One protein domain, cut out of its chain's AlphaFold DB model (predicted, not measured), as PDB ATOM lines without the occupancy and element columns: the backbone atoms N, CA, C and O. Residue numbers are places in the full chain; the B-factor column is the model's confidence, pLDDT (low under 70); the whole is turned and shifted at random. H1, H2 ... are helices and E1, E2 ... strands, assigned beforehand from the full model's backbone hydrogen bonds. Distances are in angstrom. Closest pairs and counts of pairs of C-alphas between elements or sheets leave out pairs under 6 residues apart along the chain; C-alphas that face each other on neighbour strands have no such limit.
ATOM      1  N   GLU A   8     139.969 197.773 176.478       71.38
ATOM      2  CA  GLU A   8     140.098 197.705 177.941       71.38
ATOM      3  C   GLU A   8     140.507 199.066 178.499       71.38
ATOM      4  O   GLU A   8     139.778 199.685 179.277       71.38
ATOM      5  N   GLU A   9     141.630 199.590 178.012       71.12
ATOM      6  CA  GLU A   9     142.181 200.856 178.475       71.12
ATOM      7  C   GLU A   9     142.462 201.800 177.304       71.12
ATOM      8  O   GLU A   9     142.871 201.390 176.217       71.12
ATOM      9  N   LEU A  10     142.218 203.093 177.525       76.06
ATOM     10  CA  LEU A  10     142.593 204.167 176.611       76.06
ATOM     11  C   LEU A  10     143.230 205.294 177.415       76.06
ATOM     12  O   LEU A  10     142.539 206.073 178.069       76.06
ATOM     13  N   VAL A  11     144.545 205.418 177.296       80.62
ATOM     14  CA  VAL A  11     145.315 206.505 177.893       80.62
ATOM     15  C   VAL A  11     145.628 207.538 176.819       80.62
ATOM     16  O   VAL A  11     146.199 207.230 175.768       80.62
ATOM     17  N   LYS A  12     145.265 208.791 177.093       82.50
ATOM     18  CA  LYS A  12     145.587 209.947 176.256       82.50
ATOM     19  C   LYS A  12     146.651 210.785 176.955       82.50
ATOM     20  O   LYS A  12     146.358 211.496 177.909       82.50
ATOM     21  N   GLU A  13     147.876 210.740 176.451       84.25
ATOM     22  CA  GLU A  13     148.952 211.636 176.869       84.25
ATOM     23  C   GLU A  13     149.068 212.795 175.869       84.25
ATOM     24  O   GLU A  13     149.093 212.590 174.655       84.25
ATOM     25  N   THR A  14     149.177 214.026 176.366       83.12
ATOM     26  CA  THR A  14     149.473 215.198 175.527       83.12
ATOM     27  C   THR A  14     150.901 215.648 175.811       83.12
ATOM     28  O   THR A  14     151.223 216.017 176.935       83.12
ATOM     29  N   ARG A  15     151.768 215.597 174.797       82.69
ATOM     30  CA  ARG A  15     153.166 216.044 174.848       82.69
ATOM     31  C   ARG A  15     153.349 217.202 173.869       82.69
ATOM     32  O   ARG A  15     153.756 217.010 172.724       82.69
ATOM     33  N   GLY A  16     152.997 218.409 174.310       85.06
ATOM     34  CA  GLY A  16     152.995 219.602 173.457       85.06
ATOM     35  C   GLY A  16     152.013 219.452 172.280       85.06
ATOM     36  O   GLY A  16     150.861 219.087 172.518       85.06
ATOM     37  N   PRO A  17     152.431 219.691 171.019       84.38
ATOM     38  CA  PRO A  17     151.563 219.505 169.851       84.38
ATOM     39  C   PRO A  17     151.290 218.025 169.528       84.38
ATOM     40  O   PRO A  17     150.416 217.714 168.723       84.38
ATOM     41  N   LEU A  18     152.032 217.099 170.141       85.56
ATOM     42  CA  LEU A  18     151.877 215.663 169.947       85.56
ATOM     43  C   LEU A  18     150.863 215.091 170.938       85.56
ATOM     44  O   LEU A  18     151.025 215.176 172.154       85.56
ATOM     45  N   ARG A  19     149.837 214.426 170.413       83.88
ATOM     46  CA  ARG A  19     148.925 213.575 171.177       83.88
ATOM     47  C   ARG A  19     149.338 212.125 171.018       83.88
ATOM     48  O   ARG A  19     149.536 211.628 169.910       83.88
ATOM     49  N   VAL A  20     149.457 211.447 172.143       83.25
ATOM     50  CA  VAL A  20     149.823 210.044 172.231       83.25
ATOM     51  C   VAL A  20     148.626 209.290 172.786       83.25
ATOM     52  O   VAL A  20     148.179 209.544 173.900       83.25
ATOM     53  N   TYR A  21     148.119 208.350 172.006       82.12
ATOM     54  CA  TYR A  21     147.055 207.442 172.408       82.12
ATOM     55  C   TYR A  21     147.674 206.078 172.667       82.12
ATOM     56  O   TYR A  21     148.253 205.484 171.756       82.12
ATOM     57  N   ARG A  22     147.570 205.585 173.895       83.00
ATOM     58  CA  ARG A  22     147.895 204.201 174.246       83.00
ATOM     59  C   ARG A  22     146.583 203.481 174.486       83.00
ATOM     60  O   ARG A  22     145.706 204.035 175.141       83.00
ATOM     61  N   PHE A  23     146.427 202.314 173.889       81.25
ATOM     62  CA  PHE A  23     145.202 201.551 174.016       81.25
ATOM     63  C   PHE A  23     145.486 200.066 174.049       81.25
ATOM     64  O   PHE A  23     146.323 199.585 173.280       81.25
ATOM     65  N   ASP A  24     144.750 199.374 174.904       76.00
ATOM     66  CA  ASP A  24     144.836 197.931 175.051       76.00
ATOM     67  C   ASP A  24     143.638 197.291 174.366       76.00
ATOM     68  O   ASP A  24     142.487 197.708 174.532       76.00
ATOM     69  N   CYS A  25     143.946 196.327 173.507       73.19
ATOM     70  CA  CYS A  25     142.966 195.591 172.739       73.19
ATOM     71  C   CYS A  25     142.896 194.173 173.306       73.19
ATOM     72  O   CYS A  25     143.863 193.415 173.211       73.19
ATOM     73  N   HIS A  26     141.750 193.839 173.896       71.75
ATOM     74  CA  HIS A  26     141.512 192.548 174.540       71.75
ATOM     75  C   HIS A  26     141.645 191.384 173.552       71.75
ATOM     76  O   HIS A  26     142.148 190.330 173.904       71.75
ATOM     77  N   VAL A  27     141.258 191.607 172.291       68.38
ATOM     78  CA  VAL A  27     141.333 190.612 171.210       68.38
ATOM     79  C   VAL A  27     142.725 190.000 171.072       68.38
ATOM     80  O   VAL A  27     142.877 188.784 171.055       68.38
ATOM     81  N   ASP A  28     143.745 190.844 170.902       71.00
ATOM     82  CA  ASP A  28     145.114 190.387 170.685       71.00
ATOM     83  C   ASP A  28     145.942 190.411 171.971       71.00
ATOM     84  O   ASP A  28     147.108 190.019 171.936       71.00
ATOM     85  N   HIS A  29     145.355 190.855 173.090       74.75
ATOM     86  CA  HIS A  29     146.035 191.129 174.355       74.75
ATOM     87  C   HIS A  29     147.310 191.969 174.164       74.75
ATOM     88  O   HIS A  29     148.336 191.739 174.807       74.75
ATOM     89  N   ARG A  30     147.278 192.933 173.231       72.19
ATOM     90  CA  ARG A  30     148.422 193.812 172.950       72.19
ATOM     91  C   ARG A  30     148.090 195.262 173.230       72.19
ATOM     92  O   ARG A  30     147.083 195.798 172.766       72.19
ATOM     93  N   SER A  31     149.063 195.929 173.837       78.19
ATOM     94  CA  SER A  31     149.109 197.379 173.924       78.19
ATOM     95  C   SER A  31     149.562 197.984 172.601       78.19
ATOM     96  O   SER A  31     150.631 197.670 172.068       78.19
ATOM     97  N   LYS A  32     148.761 198.898 172.064       78.38
ATOM     98  CA  LYS A  32     149.075 199.677 170.865       78.38
ATOM     99  C   LYS A  32     149.322 201.127 171.254       78.38
ATOM    100  O   LYS A  32     148.752 201.654 172.209       78.38
ATOM    101  N   ARG A  33     150.156 201.811 170.471       80.94
ATOM    102  CA  ARG A  33     150.450 203.234 170.656       80.94
ATOM    103  C   ARG A  33     150.322 203.968 169.332       80.94
ATOM    104  O   ARG A  33     150.931 203.571 168.344       80.94
ATOM    105  N   LYS A  34     149.542 205.045 169.318       78.69
ATOM    106  CA  LYS A  34     149.364 205.929 168.166       78.69
ATOM    107  C   LYS A  34     149.808 207.338 168.531       78.69
ATOM    108  O   LYS A  34     149.428 207.862 169.574       78.69
ATOM    109  N   TYR A  35     150.572 207.953 167.640       81.50
ATOM    110  CA  TYR A  35     150.979 209.348 167.734       81.50
ATOM    111  C   TYR A  35     150.195 210.142 166.695       81.50
ATOM    112  O   TYR A  35     150.064 209.706 165.551       81.50
ATOM    113  N   ALA A  36     149.641 211.279 167.087       79.62
ATOM    114  CA  ALA A  36     148.906 212.159 166.192       79.62
ATOM    115  C   ALA A  36     149.172 213.618 166.559       79.62
ATOM    116  O   ALA A  36     149.309 213.954 167.730       79.62
ATOM    117  N   LEU A  37     149.206 214.490 165.553       79.75
ATOM    118  CA  LEU A  37     149.293 215.943 165.748       79.75
ATOM    119  C   LEU A  37     147.913 216.590 165.973       79.75
ATOM    120  O   LEU A  37     147.816 217.761 166.316       79.75
ATOM    121  N   SER A  38     146.833 215.828 165.785       76.00
ATOM    122  CA  SER A  38     145.442 216.272 165.921       76.00
ATOM    123  C   SER A  38     144.635 215.332 166.829       76.00
ATOM    124  O   SER A  38     145.093 214.236 167.176       76.00
ATOM    125  N   ASP A  39     143.423 215.741 167.238       71.00
ATOM    126  CA  ASP A  39     142.483 214.846 167.937       71.00
ATOM    127  C   ASP A  39     141.942 213.782 166.977       71.00
ATOM    128  O   ASP A  39     140.852 213.884 166.424       71.00
ATOM    129  N   SER A  40     142.759 212.768 166.718       67.94
ATOM    130  CA  SER A  40     142.410 211.632 165.874       67.94
ATOM    131  C   SER A  40     142.639 210.345 166.661       67.94
ATOM    132  O   SER A  40     143.646 209.650 166.437       67.94
ATOM    133  N   PRO A  41     141.740 210.030 167.618       68.06
ATOM    134  CA  PRO A  41     141.811 208.776 168.351       68.06
ATOM    135  C   PRO A  41     141.840 207.583 167.373       68.06
ATOM    136  O   PRO A  41     141.434 207.708 166.211       68.06
ATOM    137  N   PRO A  42     142.383 206.428 167.789       68.06
ATOM    138  CA  PRO A  42     142.464 205.238 166.943       68.06
ATOM    139  C   PRO A  42     141.098 204.858 166.352       68.06
ATOM    140  O   PRO A  42     140.069 205.072 166.991       68.06
ATOM    141  N   ILE A  43     141.078 204.255 165.155       61.84
ATOM    142  CA  ILE A  43     139.836 203.776 164.512       61.84
ATOM    143  C   ILE A  43     139.098 202.818 165.451       61.84
ATOM    144  O   ILE A  43     137.897 202.959 165.633       61.84
ATOM    145  N   CYS A  44     139.839 201.970 166.166       60.47
ATOM    146  CA  CYS A  44     139.325 201.074 167.201       60.47
ATOM    147  C   CYS A  44     138.565 201.796 168.329       60.47
ATOM    148  O   CYS A  44     137.828 201.155 169.053       60.47
ATOM    149  N   VAL A  45     138.749 203.104 168.511       63.28
ATOM    150  CA  VAL A  45     138.047 203.926 169.509       63.28
ATOM    151  C   VAL A  45     136.913 204.734 168.867       63.28
ATOM    152  O   VAL A  45     135.892 204.959 169.508       63.28
ATOM    153  N   ARG A  46     137.082 205.184 167.613       65.56
ATOM    154  CA  ARG A  46     136.104 206.024 166.898       65.56
ATOM    155  C   ARG A  46     135.019 205.217 166.183       65.56
ATOM    156  O   ARG A  46     133.846 205.465 166.420       65.56
ATOM    157  N   ASN A  47     135.432 204.280 165.333       66.12
ATOM    158  CA  ASN A  47     134.601 203.421 164.487       66.12
ATOM    159  C   ASN A  47     135.179 202.005 164.551       66.12
ATOM    160  O   ASN A  47     135.856 201.540 163.636       66.12
ATOM    161  N   PHE A  48     134.978 201.339 165.685       67.69
ATOM    162  CA  PHE A  48     135.532 200.005 165.903       67.69
ATOM    163  C   PHE A  48     134.984 198.969 164.915       67.69
ATOM    164  O   PHE A  48     135.679 198.006 164.621       67.69
ATOM    165  N   GLU A  49     133.790 199.192 164.360       66.69
ATOM    166  CA  GLU A  49     133.164 198.318 163.363       66.69
ATOM    167  C   GLU A  49     133.974 198.229 162.059       66.69
ATOM    168  O   GLU A  49     133.947 197.188 161.410       66.69
ATOM    169  N   ASP A  50     134.758 199.258 161.721       67.12
ATOM    170  CA  ASP A  50     135.688 199.271 160.580       67.12
ATOM    171  C   ASP A  50     137.065 198.677 160.914       67.12
ATOM    172  O   ASP A  50     137.933 198.558 160.048       67.12
ATOM    173  N   CYS A  51     137.323 198.328 162.177       70.75
ATOM    174  CA  CYS A  51     138.601 197.746 162.547       70.75
ATOM    175  C   CYS A  51     138.658 196.290 162.046       70.75
ATOM    176  O   CYS A  51     137.860 195.466 162.497       70.75
ATOM    177  N   PRO A  52     139.614 195.921 161.172       68.19
ATOM    178  CA  PRO A  52     139.696 194.559 160.643       68.19
ATOM    179  C   PRO A  52     139.931 193.520 161.749       68.19
ATOM    180  O   PRO A  52     139.436 192.402 161.652       68.19
ATOM    181  N   LEU A  53     140.616 193.908 162.833       67.50
ATOM    182  CA  LEU A  53     140.778 193.076 164.029       67.50
ATOM    183  C   LEU A  53     139.441 192.834 164.751       67.50
ATOM    184  O   LEU A  53     139.132 191.701 165.095       67.50
ATOM    185  N   TYR A  54     138.631 193.883 164.932       68.75
ATOM    186  CA  TYR A  54     137.290 193.768 165.517       68.75
ATOM    187  C   TYR A  54     136.390 192.866 164.669       68.75
ATOM    188  O   TYR A  54     135.701 192.005 165.203       68.75
ATOM    189  N   GLN A  55     136.402 193.038 163.343       72.25
ATOM    190  CA  GLN A  55     135.585 192.225 162.442       72.25
ATOM    191  C   GLN A  55     135.995 190.748 162.455       72.25
ATOM    192  O   GLN A  55     135.122 189.886 162.385       72.25
ATOM    193  N   ALA A  56     137.295 190.452 162.541       74.12
ATOM    194  CA  ALA A  56     137.792 189.082 162.611       74.12
ATOM    195  C   ALA A  56     137.303 188.363 163.880       74.12
ATOM    196  O   ALA A  56     136.760 187.263 163.776       74.12
ATOM    197  N   GLU A  57     137.411 189.001 165.048       71.44
ATOM    198  CA  GLU A  57     136.925 188.400 166.296       71.44
ATOM    199  C   GLU A  57     135.416 188.369 166.394       71.44
ATOM    200  O   GLU A  57     134.865 187.347 166.780       71.44
ATOM    201  N   LYS A  58     134.727 189.424 165.955       74.06
ATOM    202  CA  LYS A  58     133.267 189.413 165.918       74.06
ATOM    203  C   LYS A  58     132.750 188.260 165.066       74.06
ATOM    204  O   LYS A  58     131.811 187.594 165.471       74.06
ATOM    205  N   ARG A  59     133.374 187.987 163.912       74.56
ATOM    206  CA  ARG A  59     133.034 186.812 163.090       74.56
ATOM    207  C   ARG A  59     133.332 185.498 163.809       74.56
ATOM    208  O   ARG A  59     132.572 184.554 163.642       74.56
ATOM    209  N   ARG A  60     134.415 185.421 164.587       74.81
ATOM    210  CA  ARG A  60     134.727 184.253 165.424       74.81
ATOM    211  C   ARG A  60     133.679 184.039 166.513       74.81
ATOM    212  O   ARG A  60     133.166 182.932 166.614       74.81
ATOM    213  N   GLU A  61     133.338 185.077 167.273       68.75
ATOM    214  CA  GLU A  61     132.299 185.027 168.305       68.75
ATOM    215  C   GLU A  61     130.940 184.668 167.710       68.75
ATOM    216  O   GLU A  61     130.293 183.757 168.209       68.75
ATOM    217  N   ASP A  62     130.532 185.303 166.611       70.25
ATOM    218  CA  ASP A  62     129.258 185.024 165.933       70.25
ATOM    219  C   ASP A  62     129.179 183.562 165.450       70.25
ATOM    220  O   ASP A  62     128.161 182.889 165.626       70.25
ATOM    221  N   HIS A  63     130.299 183.027 164.950       66.25
ATOM    222  CA  HIS A  63     130.430 181.627 164.542       66.25
ATOM    223  C   HIS A  63     130.471 180.644 165.729       66.25
ATOM    224  O   HIS A  63     130.090 179.481 165.601       66.25
ATOM    225  N   THR A  64     130.951 181.074 166.899       61.12
ATOM    226  CA  THR A  64     130.857 180.284 168.135       61.12
ATOM    227  C   THR A  64     129.438 180.311 168.688       61.12
ATOM    228  O   THR A  64     128.934 179.259 169.065       61.12
ATOM    229  N   ILE A  65     128.771 181.467 168.692       61.31
ATOM    230  CA  ILE A  65     127.395 181.626 169.175       61.31
ATOM    231  C   ILE A  65     126.453 180.730 168.373       61.31
ATOM    232  O   ILE A  65     125.726 179.952 168.977       61.31
ATOM    233  N   THR A  66     126.541 180.742 167.039       60.88
ATOM    234  CA  THR A  66     125.721 179.871 166.170       60.88
ATOM    235  C   THR A  66     125.897 178.378 166.444       60.88
ATOM    236  O   THR A  66     124.994 177.606 166.148       60.88
ATOM    237  N   ARG A  67     127.020 177.955 167.035       57.88
ATOM    238  CA  ARG A  67     127.261 176.553 167.408       57.88
ATOM    239  C   ARG A  67     126.585 176.145 168.722       57.88
ATOM    240  O   ARG A  67     126.436 174.956 168.966       57.88
ATOM    241  N   TYR A  68     126.224 177.103 169.571       50.75
ATOM    242  CA  TYR A  68     125.564 176.854 170.857       50.75
ATOM    243  C   TYR A  68     124.052 177.123 170.824       50.75
ATOM    244  O   TYR A  68     123.385 176.912 171.834       50.75
ATOM    245  N   THR A  69     123.512 177.593 169.694       54.22
ATOM    246  CA  THR A  69     122.071 177.821 169.493       54.22
ATOM    247  C   THR A  69     121.340 176.686 168.760       54.22
ATOM    248  O   THR A  69     120.158 176.866 168.469       54.22
ATOM    249  N   ASP A  70     122.011 175.565 168.467       48.84
ATOM    250  CA  ASP A  70     121.411 174.332 167.915       48.84
ATOM    251  C   ASP A  70     121.099 173.315 169.025       48.84
ATOM    252  O   ASP A  70     122.006 173.050 169.853       48.84
TER     253      ASP A  70
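This is residues 8 to 70 of the 70 residues of an uncharacterized protein of Chloroflexi bacterium (UniProt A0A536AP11). A twisted sheet of three strands forms one end of the domain, and a long helix, H2, runs away from it as an arm whose outer part, residues 59 to 68, sticks out with the last two residues, 69 and 70. Along the chain, residues 37 to 51 link E3 to H2; this stretch folds back along the sheet and holds the four-residue helix H1, residues 43 to 46. The printed part has 63 residues, with E1, E2, E3, H1 and H2 in that order along the chain; the sheet runs E1, E2, E3, all antiparallel, and the class is mixed, helices and strands. The whole is loose, with a radius of gyration of the C-alphas of 15.1 A, and the C-alphas span 55 by 19 by 12 A, a rod to which the arm adds much of the length.

E1, residues 8 to 15, and E2, residues 18 to 25, form a hairpin, antiparallel at 168 degrees between their directions; N 11 and O 22 are 2.8 A apart, within hydrogen-bond range. E2 and E3, residues 30 to 36, form a second hairpin, antiparallel at 159 degrees, with N 21 and O 34 within hydrogen-bond range at 2.8 A. These strands are a meander, each the antiparallel neighbour of the one before, with E1 and E3 as edge strands. The sheet is twisted, its C-alphas lying up to 4.1 A off the best plane. H1, residues 43 to 46, is only just not on the sheet, with 4 pairs of C-alphas within 10 A, and it is only just apart from E1, the closest C-alphas being 8.4 A apart. H2, residues 52 to 68, is not on the sheet, with 2 pairs within 10 A. H1 and H2 are close but not clearly touching; their closest C-alphas, those of Cys 44 and Tyr 54, are 7.8 A apart. In H2, 12 of 13 O i to N i+4 pairs are within hydrogen-bond range; H1 is too short for such a pair, and its one O i to N i+3 pair is within range.

E1 begins at C-alpha 8 (140.098, 197.705, 177.941) and is 22.7 A long. E2 measures 22.1 A and E3 19.6 A. H1 measures 5.0 A. H2 is 24.8 A long, from C-alpha 52 (139.696, 194.559, 160.643) to C-alpha 68 (125.564, 176.854, 170.857).

The C-alphas farthest apart, those of Gly 16 and Asp 70, are 55.5 A apart. The printed part has no cut, and no link is long. Mean pLDDT of the printed part is 72.2; residue 27, residues 40 to 50, 52 to 54, 61 and 63 to 70 are under 70.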